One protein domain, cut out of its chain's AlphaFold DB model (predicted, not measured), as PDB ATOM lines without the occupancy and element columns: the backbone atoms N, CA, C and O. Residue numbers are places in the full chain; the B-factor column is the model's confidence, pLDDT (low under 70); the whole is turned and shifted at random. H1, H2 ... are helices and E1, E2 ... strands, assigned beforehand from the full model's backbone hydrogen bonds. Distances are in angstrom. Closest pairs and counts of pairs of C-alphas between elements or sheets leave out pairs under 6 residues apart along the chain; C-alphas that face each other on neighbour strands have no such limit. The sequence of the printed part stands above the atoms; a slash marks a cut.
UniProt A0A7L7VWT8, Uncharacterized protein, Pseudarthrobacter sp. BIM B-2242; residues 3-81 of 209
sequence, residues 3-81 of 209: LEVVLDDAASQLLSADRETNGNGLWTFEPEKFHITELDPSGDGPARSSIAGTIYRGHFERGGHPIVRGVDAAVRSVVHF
ATOM      1  N   LEU A   3      16.493 -46.405 -37.739       95.88
ATOM      2  CA  LEU A   3      17.556 -47.242 -37.181       95.88
ATOM      3  C   LEU A   3      17.445 -47.304 -35.658       95.88
ATOM      4  O   LEU A   3      17.152 -46.297 -35.013       95.88
ATOM      5  N   GLU A   4      17.755 -48.462 -35.086       94.94
ATOM      6  CA  GLU A   4      18.140 -48.576 -33.682       94.94
ATOM      7  C   GLU A   4      19.667 -48.534 -33.621       94.94
ATOM      8  O   GLU A   4      20.348 -49.331 -34.273       94.94
ATOM      9  N   VAL A   5      20.211 -47.608 -32.836       95.94
ATOM     10  CA  VAL A   5      21.659 -47.435 -32.690       95.94
ATOM     11  C   VAL A   5      22.089 -47.567 -31.237       95.94
ATOM     12  O   VAL A   5      21.318 -47.301 -30.314       95.94
ATOM     13  N   VAL A   6      23.342 -47.955 -31.047       96.62
ATOM     14  CA  VAL A   6      24.054 -47.895 -29.774       96.62
ATOM     15  C   VAL A   6      25.142 -46.843 -29.918       96.62
ATOM     16  O   VAL A   6      25.923 -46.878 -30.864       96.62
ATOM     17  N   LEU A   7      25.166 -45.889 -28.995       96.56
ATOM     18  CA  LEU A   7      26.239 -44.904 -28.907       96.56
ATOM     19  C   LEU A   7      27.318 -45.441 -27.967       96.56
ATOM     20  O   LEU A   7      26.997 -46.173 -27.028       96.56
ATOM     21  N   ASP A   8      28.570 -45.041 -28.173       93.19
ATOM     22  CA  ASP A   8      29.625 -45.310 -27.198       93.19
ATOM     23  C   ASP A   8      29.281 -44.739 -25.804       93.19
ATOM     24  O   ASP A   8      28.412 -43.870 -25.648       93.19
ATOM     25  N   ASP A   9      29.942 -45.256 -24.764       94.75
ATOM     26  CA  ASP A   9      29.637 -44.903 -23.373       94.75
ATOM     27  C   ASP A   9      29.785 -43.397 -23.108       94.75
ATOM     28  O   ASP A   9      28.976 -42.813 -22.383       94.75
ATOM     29  N   ALA A  10      30.786 -42.750 -23.713       94.69
ATOM     30  CA  ALA A  10      31.042 -41.329 -23.510       94.69
ATOM     31  C   ALA A  10      29.935 -40.471 -24.143       94.69
ATOM     32  O   ALA A  10      29.388 -39.578 -23.491       94.69
ATOM     33  N   ALA A  11      29.549 -40.774 -25.384       96.12
ATOM     34  CA  ALA A  11      28.451 -40.119 -26.081       96.12
ATOM     35  C   ALA A  11      27.107 -40.352 -25.375       96.12
ATOM     36  O   ALA A  11      26.337 -39.405 -25.190       96.12
ATOM     37  N   SER A  12      26.847 -41.582 -24.920       96.19
ATOM     38  CA  SER A  12      25.645 -41.941 -24.157       96.19
ATOM     39  C   SER A  12      25.529 -41.144 -22.856       96.19
ATOM     40  O   SER A  12      24.455 -40.622 -22.541       96.19
ATOM     41  N   GLN A  13      26.629 -41.010 -22.110       96.19
ATOM     42  CA  GLN A  13      26.667 -40.242 -20.864       96.19
ATOM     43  C   GLN A  13      26.438 -38.750 -21.108       96.19
ATOM     44  O   GLN A  13      25.609 -38.142 -20.431       96.19
ATOM     45  N   LEU A  14      27.115 -38.162 -22.097       96.12
ATOM     46  CA  LEU A  14      26.971 -36.740 -22.419       96.12
ATOM     47  C   LEU A  14      25.562 -36.401 -22.919       96.12
ATOM     48  O   LEU A  14      24.982 -35.408 -22.482       96.12
ATOM     49  N   LEU A  15      24.981 -37.241 -23.781       95.56
ATOM     50  CA  LEU A  15      23.597 -37.081 -24.227       95.56
ATOM     51  C   LEU A  15      22.613 -37.180 -23.054       95.56
ATOM     52  O   LEU A  15      21.661 -36.403 -22.982       95.56
ATOM     53  N   SER A  16      22.831 -38.118 -22.132       94.94
ATOM     54  CA  SER A  16      21.967 -38.290 -20.958       94.94
ATOM     55  C   SER A  16      22.048 -37.085 -20.018       94.94
ATOM     56  O   SER A  16      21.012 -36.530 -19.661       94.94
ATOM     57  N   ALA A  17      23.255 -36.604 -19.708       95.44
ATOM     58  CA  ALA A  17      23.460 -35.413 -18.882       95.44
ATOM     59  C   ALA A  17      22.849 -34.147 -19.516       95.44
ATOM     60  O   ALA A  17      22.237 -33.319 -18.830       95.44
ATOM     61  N   ASP A  18      22.966 -34.001 -20.841       95.56
ATOM     62  CA  ASP A  18      22.340 -32.896 -21.567       95.56
ATOM     63  C   ASP A  18      20.805 -32.979 -21.511       95.56
ATOM     64  O   ASP A  18      20.147 -31.966 -21.265       95.56
ATOM     65  N   ARG A  19      20.220 -34.177 -21.646       93.81
ATOM     66  CA  ARG A  19      18.769 -34.409 -21.509       93.81
ATOM     67  C   ARG A  19      18.252 -34.127 -20.105       93.81
ATOM     68  O   ARG A  19      17.212 -33.494 -19.966       93.81
ATOM     69  N   GLU A  20      18.974 -34.542 -19.069       94.50
ATOM     70  CA  GLU A  20      18.609 -34.253 -17.676       94.50
ATOM     71  C   GLU A  20      18.551 -32.745 -17.406       94.50
ATOM     72  O   GLU A  20      17.654 -32.265 -16.714       94.50
ATOM     73  N   THR A  21      19.469 -31.987 -18.008       93.25
ATOM     74  CA  THR A  21      19.554 -30.532 -17.831       93.25
ATOM     75  C   THR A  21      18.532 -29.772 -18.683       93.25
ATOM     76  O   THR A  21      17.997 -28.754 -18.247       93.25
ATOM     77  N   ASN A  22      18.257 -30.240 -19.905       91.69
ATOM     78  CA  ASN A  22      17.467 -29.503 -20.901       91.69
ATOM     79  C   ASN A  22      16.060 -30.087 -21.136       91.69
ATOM     80  O   ASN A  22      15.290 -29.558 -21.940       91.69
ATOM     81  N   GLY A  23      15.701 -31.161 -20.431       86.19
ATOM     82  CA  GLY A  23      14.366 -31.747 -20.421       86.19
ATOM     83  C   GLY A  23      13.990 -32.456 -21.724       86.19
ATOM     84  O   GLY A  23      14.666 -33.364 -22.191       86.19
ATOM     85  N   ASN A  24      12.850 -32.071 -22.297       81.38
ATOM     86  CA  ASN A  24      12.146 -32.815 -23.349       81.38
ATOM     87  C   ASN A  24      12.373 -32.265 -24.771       81.38
ATOM     88  O   ASN A  24      11.464 -32.307 -25.598       81.38
ATOM     89  N   GLY A  25      13.560 -31.720 -25.043       86.75
ATOM     90  CA  GLY A  25      13.911 -31.138 -26.340       86.75
ATOM     91  C   GLY A  25      14.000 -32.134 -27.508       86.75
ATOM     92  O   GLY A  25      13.767 -33.336 -27.375       86.75
ATOM     93  N   LEU A  26      14.365 -31.605 -28.676       91.56
ATOM     94  CA  LEU A  26      14.770 -32.389 -29.842       91.56
ATOM     95  C   LEU A  26      16.284 -32.607 -29.787       91.56
ATOM     96  O   LEU A  26      17.023 -31.675 -29.480       91.56
ATOM     97  N   TRP A  27      16.742 -33.805 -30.133       95.31
ATOM     98  CA  TRP A  27      18.149 -34.078 -30.416       95.31
ATOM     99  C   TRP A  27      18.254 -34.682 -31.801       95.31
ATOM    100  O   TRP A  27      17.517 -35.613 -32.121       95.31
ATOM    101  N   THR A  28      19.167 -34.157 -32.605       95.69
ATOM    102  CA  THR A  28      19.411 -34.645 -33.963       95.69
ATOM    103  C   THR A  28      20.848 -35.101 -34.116       95.69
ATOM    104  O   THR A  28      21.739 -34.603 -33.427       95.69
ATOM    105  N   PHE A  29      21.074 -36.023 -35.042       96.31
ATOM    106  CA  PHE A  29      22.394 -36.526 -35.386       96.31
ATOM    107  C   PHE A  29      22.765 -36.032 -36.783       96.31
ATOM    108  O   PHE A  29      22.015 -36.263 -37.727       96.31
ATOM    109  N   GLU A  30      23.896 -35.343 -36.901       97.12
ATOM    110  CA  GLU A  30      24.501 -34.987 -38.183       97.12
ATOM    111  C   GLU A  30      25.544 -36.060 -38.524       97.12
ATOM    112  O   GLU A  30      26.603 -36.096 -37.884       97.12
ATOM    113  N   PRO A  31      25.259 -36.965 -39.472       96.25
ATOM    114  CA  PRO A  31      26.215 -37.983 -39.867       96.25
ATOM    115  C   PRO A  31      27.324 -37.397 -40.750       96.25
ATOM    116  O   PRO A  31      27.108 -36.459 -41.521       96.25
ATOM    117  N   GLU A  32      28.506 -38.009 -40.710       96.50
ATOM    118  CA  GLU A  32      29.479 -37.874 -41.796       96.50
ATOM    119  C   GLU A  32      28.875 -38.378 -43.118       96.50
ATOM    120  O   GLU A  32      27.893 -39.117 -43.133       96.50
ATOM    121  N   LYS A  33      29.437 -37.983 -44.264       96.00
ATOM    122  CA  LYS A  33      28.884 -38.385 -45.567       96.00
ATOM    123  C   LYS A  33      29.051 -39.891 -45.799       96.00
ATOM    124  O   LYS A  33      30.169 -40.399 -45.752       96.00
ATOM    125  N   PHE A  34      27.960 -40.571 -46.141       95.31
ATOM    126  CA  PHE A  34      27.937 -41.969 -46.587       95.31
ATOM    127  C   PHE A  34      26.753 -42.207 -47.539       95.31
ATOM    128  O   PHE A  34      25.854 -41.366 -47.629       95.31
ATOM    129  N   HIS A  35      26.731 -43.335 -48.258       94.25
ATOM    130  CA  HIS A  35      25.578 -43.694 -49.086       94.25
ATOM    131  C   HIS A  35      24.523 -44.425 -48.254       94.25
ATOM    132  O   HIS A  35      24.806 -45.457 -47.652       94.25
ATOM    133  N   ILE A  36      23.279 -43.934 -48.258       92.44
ATOM    134  CA  ILE A  36      22.188 -44.528 -47.463       92.44
ATOM    135  C   ILE A  36      21.929 -46.006 -47.794       92.44
ATOM    136  O   ILE A  36      21.523 -46.765 -46.921       92.44
ATOM    137  N   THR A  37      22.225 -46.433 -49.024       93.69
ATOM    138  CA  THR A  37      22.106 -47.827 -49.475       93.69
ATOM    139  C   THR A  37      23.086 -48.774 -48.785       93.69
ATOM    140  O   THR A  37      22.847 -49.974 -48.759       93.69
ATOM    141  N   GLU A  38      24.152 -48.269 -48.155       95.19
ATOM    142  CA  GLU A  38      25.043 -49.088 -47.323       95.19
ATOM    143  C   GLU A  38      24.340 -49.617 -46.057       95.19
ATOM    144  O   GLU A  38      24.851 -50.530 -45.411       95.19
ATOM    145  N   LEU A  39      23.180 -49.054 -45.700       95.38
ATOM    146  CA  LEU A  39      22.332 -49.480 -44.583       95.38
ATOM    147  C   LEU A  39      21.135 -50.335 -45.023       95.38
ATOM    148  O   LEU A  39      20.287 -50.646 -44.186       95.38
ATOM    149  N   ASP A  40      21.032 -50.689 -46.306       94.25
ATOM    150  CA  ASP A  40      19.977 -51.581 -46.787       94.25
ATOM    151  C   ASP A  40      20.110 -52.954 -46.098       94.25
ATOM    152  O   ASP A  40      21.163 -53.587 -46.194       94.25
ATOM    153  N   PRO A  41      19.078 -53.428 -45.377       92.62
ATOM    154  CA  PRO A  41      19.119 -54.724 -44.716       92.62
ATOM    155  C   PRO A  41      18.886 -55.911 -45.667       92.62
ATOM    156  O   PRO A  41      18.852 -57.049 -45.196       92.62
ATOM    157  N   SER A  42      18.670 -55.682 -46.966       89.56
ATOM    158  CA  SER A  42      18.466 -56.738 -47.961       89.56
ATOM    159  C   SER A  42      19.743 -57.554 -48.252       89.56
ATOM    160  O   SER A  42      20.860 -57.158 -47.922       89.56
ATOM    161  N   GLY A  43      19.587 -58.740 -48.853       85.88
ATOM    162  CA  GLY A  43      20.718 -59.614 -49.196       85.88
ATOM    163  C   GLY A  43      21.446 -60.173 -47.967       85.88
ATOM    164  O   GLY A  43      20.821 -60.807 -47.118       85.88
ATOM    165  N   ASP A  44      22.760 -59.945 -47.889       87.25
ATOM    166  CA  ASP A  44      23.623 -60.377 -46.776       87.25
ATOM    167  C   ASP A  44      23.571 -59.420 -45.560       87.25
ATOM    168  O   ASP A  44      24.310 -59.598 -44.589       87.25
ATOM    169  N   GLY A  45      22.683 -58.417 -45.594       87.25
ATOM    170  CA  GLY A  45      22.541 -57.384 -44.570       87.25
ATOM    171  C   GLY A  45      23.304 -56.093 -44.899       87.25
ATOM    172  O   GLY A  45      23.948 -55.993 -45.946       87.25
ATOM    173  N   PRO A  46      23.246 -55.086 -44.005       92.88
ATOM    174  CA  PRO A  46      23.822 -53.776 -44.277       92.88
ATOM    175  C   PRO A  46      25.350 -53.850 -44.340       92.88
ATOM    176  O   PRO A  46      26.008 -54.337 -43.419       92.88
ATOM    177  N   ALA A  47      25.928 -53.308 -45.414       94.06
ATOM    178  CA  ALA A  47      27.378 -53.196 -45.584       94.06
ATOM    179  C   ALA A  47      28.022 -52.272 -44.535       94.06
ATOM    180  O   ALA A  47      29.211 -52.397 -44.231       94.06
ATOM    181  N   ARG A  48      27.239 -51.343 -43.979       94.81
ATOM    182  CA  ARG A  48      27.644 -50.416 -42.927       94.81
ATOM    183  C   ARG A  48      27.011 -50.797 -41.596       94.81
ATOM    184  O   ARG A  48      25.793 -50.814 -41.450       94.81
ATOM    185  N   SER A  49      27.857 -51.001 -40.593       95.25
ATOM    186  CA  SER A  49      27.443 -51.330 -39.225       95.25
ATOM    187  C   SER A  49      27.585 -50.171 -38.236       95.25
ATOM    188  O   SER A  49      27.226 -50.332 -37.074       95.25
ATOM    189  N   SER A  50      28.121 -49.016 -38.645       96.44
ATOM    190  CA  SER A  50      28.194 -47.823 -37.796       96.44
ATOM    191  C   SER A  50      28.217 -46.517 -38.594       96.44
ATOM    192  O   SER A  50      28.541 -46.486 -39.790       96.44
ATOM    193  N   ILE A  51      27.817 -45.431 -37.935       96.94
ATOM    194  CA  ILE A  51      27.712 -44.098 -38.521       96.94
ATOM    195  C   ILE A  51      28.444 -43.110 -37.616       96.94
ATOM    196  O   ILE A  51      28.016 -42.854 -36.490       96.94
ATOM    197  N   ALA A  52      29.526 -42.531 -38.130       97.12
ATOM    198  CA  ALA A  52      30.236 -41.452 -37.461       97.12
ATOM    199  C   ALA A  52      29.463 -40.131 -37.594       97.12
ATOM    200  O   ALA A  52      28.821 -39.888 -38.619       97.12
ATOM    201  N   GLY A  53      29.521 -39.262 -36.584       97.12
ATOM    202  CA  GLY A  53      28.861 -37.962 -36.665       97.12
ATOM    203  C   GLY A  53      28.902 -37.114 -35.399       97.12
ATOM    204  O   GLY A  53      29.725 -37.296 -34.497       97.12
ATOM    205  N   THR A  54      28.003 -36.135 -35.358       98.00
ATOM    206  CA  THR A  54      27.847 -35.192 -34.246       98.00
ATOM    207  C   THR A  54      26.405 -35.188 -33.759       98.00
ATOM    208  O   THR A  54      25.467 -35.062 -34.542       98.00
ATOM    209  N   ILE A  55      26.216 -35.282 -32.444       97.56
ATOM    210  CA  ILE A  55      24.907 -35.108 -31.814       97.56
ATOM    211  C   ILE A  55      24.706 -33.625 -31.503       97.56
ATOM    212  O   ILE A  55      25.576 -32.971 -30.919       97.56
ATOM    213  N   TYR A  56      23.529 -33.113 -31.841       97.69
ATOM    214  CA  TYR A  56      23.078 -31.756 -31.565       97.69
ATOM    215  C   TYR A  56      21.863 -31.764 -30.642       97.69
ATOM    216  O   TYR A  56      20.979 -32.610 -30.769       97.69
ATOM    217  N   ARG A  57      21.786 -30.768 -29.755       96.38
ATOM    218  CA  ARG A  57      20.543 -30.349 -29.106       96.38
ATOM    219  C   ARG A  57      19.834 -29.341 -30.011       96.38
ATOM    220  O   ARG A  57      20.397 -28.304 -30.356       96.38
ATOM    221  N   GLY A  58      18.589 -29.623 -30.365       94.00
ATOM    222  CA  GLY A  58      17.852 -28.942 -31.427       94.00
ATOM    223  C   GLY A  58      18.178 -29.509 -32.809       94.00
ATOM    224  O   GLY A  58      18.887 -30.501 -32.932       94.00
ATOM    225  N   HIS A  59      17.640 -28.874 -33.847       91.81
ATOM    226  CA  HIS A  59      17.783 -29.305 -35.236       91.81
ATOM    227  C   HIS A  59      19.130 -28.855 -35.813       91.81
ATOM    228  O   HIS A  59      19.371 -27.650 -35.917       91.81
ATOM    229  N   PHE A  60      19.991 -29.792 -36.224       93.12
ATOM    230  CA  PHE A  60      21.347 -29.470 -36.696       93.12
ATOM    231  C   PHE A  60      21.347 -28.451 -37.855       93.12
ATOM    232  O   PHE A  60      22.009 -27.422 -37.758       93.12
ATOM    233  N   GLU A  61      20.494 -28.635 -38.871       88.44
ATOM    234  CA  GLU A  61      20.387 -27.705 -40.019       88.44
ATOM    235  C   GLU A  61      19.823 -26.315 -39.679       88.44
ATOM    236  O   GLU A  61      19.923 -25.388 -40.481       88.44
ATOM    237  N   ARG A  62      19.218 -26.139 -38.497       90.56
ATOM    238  CA  ARG A  62      18.560 -24.886 -38.081       90.56
ATOM    239  C   ARG A  62      19.247 -24.254 -36.874       90.56
ATOM    240  O   ARG A  62      18.594 -23.643 -36.031       90.56
ATOM    241  N   GLY A  63      20.568 -24.408 -36.791       90.25
ATOM    242  CA  GLY A  63      21.381 -23.794 -35.739       90.25
ATOM    243  C   GLY A  63      21.315 -24.524 -34.397       90.25
ATOM    244  O   GLY A  63      21.437 -23.887 -33.351       90.25
ATOM    245  N   GLY A  64      21.109 -25.845 -34.412       93.88
ATOM    246  CA  GLY A  64      21.229 -26.683 -33.221       93.88
ATOM    247  C   GLY A  64      22.584 -26.519 -32.524       93.88
ATOM    248  O   GLY A  64      23.586 -26.131 -33.127       93.88
ATOM    249  N   HIS A  65      22.634 -26.836 -31.232       96.06
ATOM    250  CA  HIS A  65      23.850 -26.744 -30.431       96.06
ATOM    251  C   HIS A  65      24.588 -28.093 -30.410       96.06
ATOM    252  O   HIS A  65      24.023 -29.061 -29.902       96.06
ATOM    253  N   PRO A  66      25.825 -28.191 -30.925       97.00
ATOM    254  CA  PRO A  66      26.573 -29.446 -30.924       97.00
ATOM    255  C   PRO A  66      26.955 -29.832 -29.493       97.00
ATOM    256  O   PRO A  66      27.621 -29.057 -28.806       97.00
ATOM    257  N   ILE A  67      26.567 -31.035 -29.069       96.25
ATOM    258  CA  ILE A  67      26.814 -31.537 -27.710       96.25
ATOM    259  C   ILE A  67      27.946 -32.566 -27.658       96.25
ATOM    260  O   ILE A  67      28.759 -32.532 -26.739       96.25
ATOM    261  N   VAL A  68      28.044 -33.446 -28.661       96.38
ATOM    262  CA  VAL A  68      29.070 -34.496 -28.737       96.38
ATOM    263  C   VAL A  68      29.506 -34.648 -30.186       96.38
ATOM    264  O   VAL A  68      28.664 -34.842 -31.058       96.38
ATOM    265  N   ARG A  69      30.809 -34.545 -30.449       95.94
ATOM    266  CA  ARG A  69      31.413 -34.698 -31.783       95.94
ATOM    267  C   ARG A  69      32.199 -36.000 -31.859       95.94
ATOM    268  O   ARG A  69      32.713 -36.439 -30.835       95.94
ATOM    269  N   GLY A  70      32.355 -36.541 -33.067       94.19
ATOM    270  CA  GLY A  70      33.131 -37.765 -33.295       94.19
ATOM    271  C   GLY A  70      32.480 -38.994 -32.663       94.19
ATOM    272  O   GLY A  70      33.182 -39.894 -32.221       94.19
ATOM    273  N   VAL A  71      31.151 -38.984 -32.572       96.88
ATOM    274  CA  VAL A  71      30.359 -40.107 -32.067       96.88
ATOM    275  C   VAL A  71      30.373 -41.202 -33.117       96.88
ATOM    276  O   VAL A  71      30.095 -40.906 -34.277       96.88
ATOM    277  N   ASP A  72      30.623 -42.442 -32.711       96.31
ATOM    278  CA  ASP A  72      30.406 -43.616 -33.559       96.31
ATOM    279  C   ASP A  72      29.109 -44.313 -33.130       96.31
ATOM    280  O   ASP A  72      29.033 -44.959 -32.083       96.31
ATOM    281  N   ALA A  73      28.046 -44.122 -33.910       97.12
ATOM    282  CA  ALA A  73      26.747 -44.729 -33.657       97.12
ATOM    283  C   ALA A  73      26.693 -46.112 -34.314       97.12
ATOM    284  O   ALA A  73      26.453 -46.233 -35.518       97.12
ATOM    285  N   ALA A  74      26.905 -47.165 -33.527       97.81
ATOM    286  CA  ALA A  74      26.806 -48.541 -33.992       97.81
ATOM    287  C   ALA A  74      25.351 -48.880 -34.341       97.81
ATOM    288  O   ALA A  74      24.451 -48.739 -33.512       97.81
ATOM    289  N   VAL A  75      25.107 -49.348 -35.562       96.19
ATOM    290  CA  VAL A  75      23.787 -49.784 -36.018       96.19
ATOM    291  C   VAL A  75      23.490 -51.140 -35.400       96.19
ATOM    292  O   VAL A  75      24.100 -52.148 -35.746       96.19
ATOM    293  N   ARG A  76      22.539 -51.165 -34.468       94.12
ATOM    294  CA  ARG A  76      22.081 -52.399 -33.831       94.12
ATOM    295  C   ARG A  76      21.081 -53.130 -34.709       94.12
ATOM    296  O   ARG A  76      21.149 -54.350 -34.828       94.12
ATOM    297  N   SER A  77      20.136 -52.392 -35.284       93.25
ATOM    298  CA  SER A  77      19.126 -52.946 -36.178       93.25
ATOM    299  C   SER A  77      18.590 -51.881 -37.134       93.25
ATOM    300  O   SER A  77      18.515 -50.691 -36.809       93.25
ATOM    301  N   VAL A  78      18.204 -52.319 -38.332       95.25
ATOM    302  CA  VAL A  78      17.451 -51.493 -39.277       95.25
ATOM    303  C   VAL A  78      15.965 -51.733 -39.020       95.25
ATOM    304  O   VAL A  78      15.405 -52.758 -39.408       95.25
ATOM    305  N   VAL A  79      15.329 -50.789 -38.328       94.69
ATOM    306  CA  VAL A  79      13.918 -50.882 -37.911       94.69
ATOM    307  C   VAL A  79      12.986 -50.709 -39.112       94.69
ATOM    308  O   VAL A  79      11.943 -51.361 -39.191       94.69
ATOM    309  N   HIS A  80      13.361 -49.838 -40.052       94.75
ATOM    310  CA  HIS A  80      12.646 -49.635 -41.307       94.75
ATOM    311  C   HIS A  80      13.579 -49.130 -42.409       94.75
ATOM    312  O   HIS A  80      14.267 -48.120 -42.235       94.75
ATOM    313  N   PHE A  81      13.523 -49.759 -43.578       94.25
ATOM    314  CA  PHE A  81      14.167 -49.285 -44.797       94.25
ATOM    315  C   PHE A  81      13.163 -49.367 -45.943       94.25
ATOM    316  O   PHE A  81      12.498 -50.386 -46.111       94.25
TER     317      PHE A  81
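AT A GLANCE: This is residues 3 to 81 of the 209 residues of an uncharacterized protein of Pseudarthrobacter sp. BIM B-2242 (UniProt A0A7L7VWT8). Picture one strongly twisted, curled sheet of four antiparallel strands, E1 E4 E3 E2, with H1 over one face towards one end of the domain and small H2 grazing the sheet towards the other. The 79 printed residues run E1 H1 E2 H2 E3 E4, a mixed class. The outline is elongated, 43 by 25 by 21 A, and only just compact, close to loose, with a radius of gyration of the C-alphas of 13.4 A.

IN THESE COORDINATES: Find C-alpha 3 at (17.556, -47.242, -37.181), where E1, residues 3 to 7, begins. Next come H1, residues 9 to 22, 19.8 A; E2, 27 to 31; H2, 36 to 39; E3, 50 to 57, 21.0 A; and E4, 65 to 80, 27.7 A, which bends by 93 degrees at residue 77 and ends at (12.646, -49.635, -41.307).

HOW THE PARTS SIT: Within hydrogen-bond range are N 6 and O 74 of E1 and E4, 2.8 A; N 53 and O 71 of the hairpin E3 and E4, 2.9 A; N 30 and O 54 of E2 and E3, 2.8 A. H1 is on the sheet at a height of 8.6 A; its closest C-alphas to E4 are Ala 11 and Val 68, 6.2 A. Every O i to N i+4 pair of H1 is within range; H2 is too short for one.

THE WHOLE: The farthest C-alphas, Thr 21 and Gly 43, are 42.8 A apart. The printed part has no cut and no long link, and no printed residue is under 70 in pLDDT.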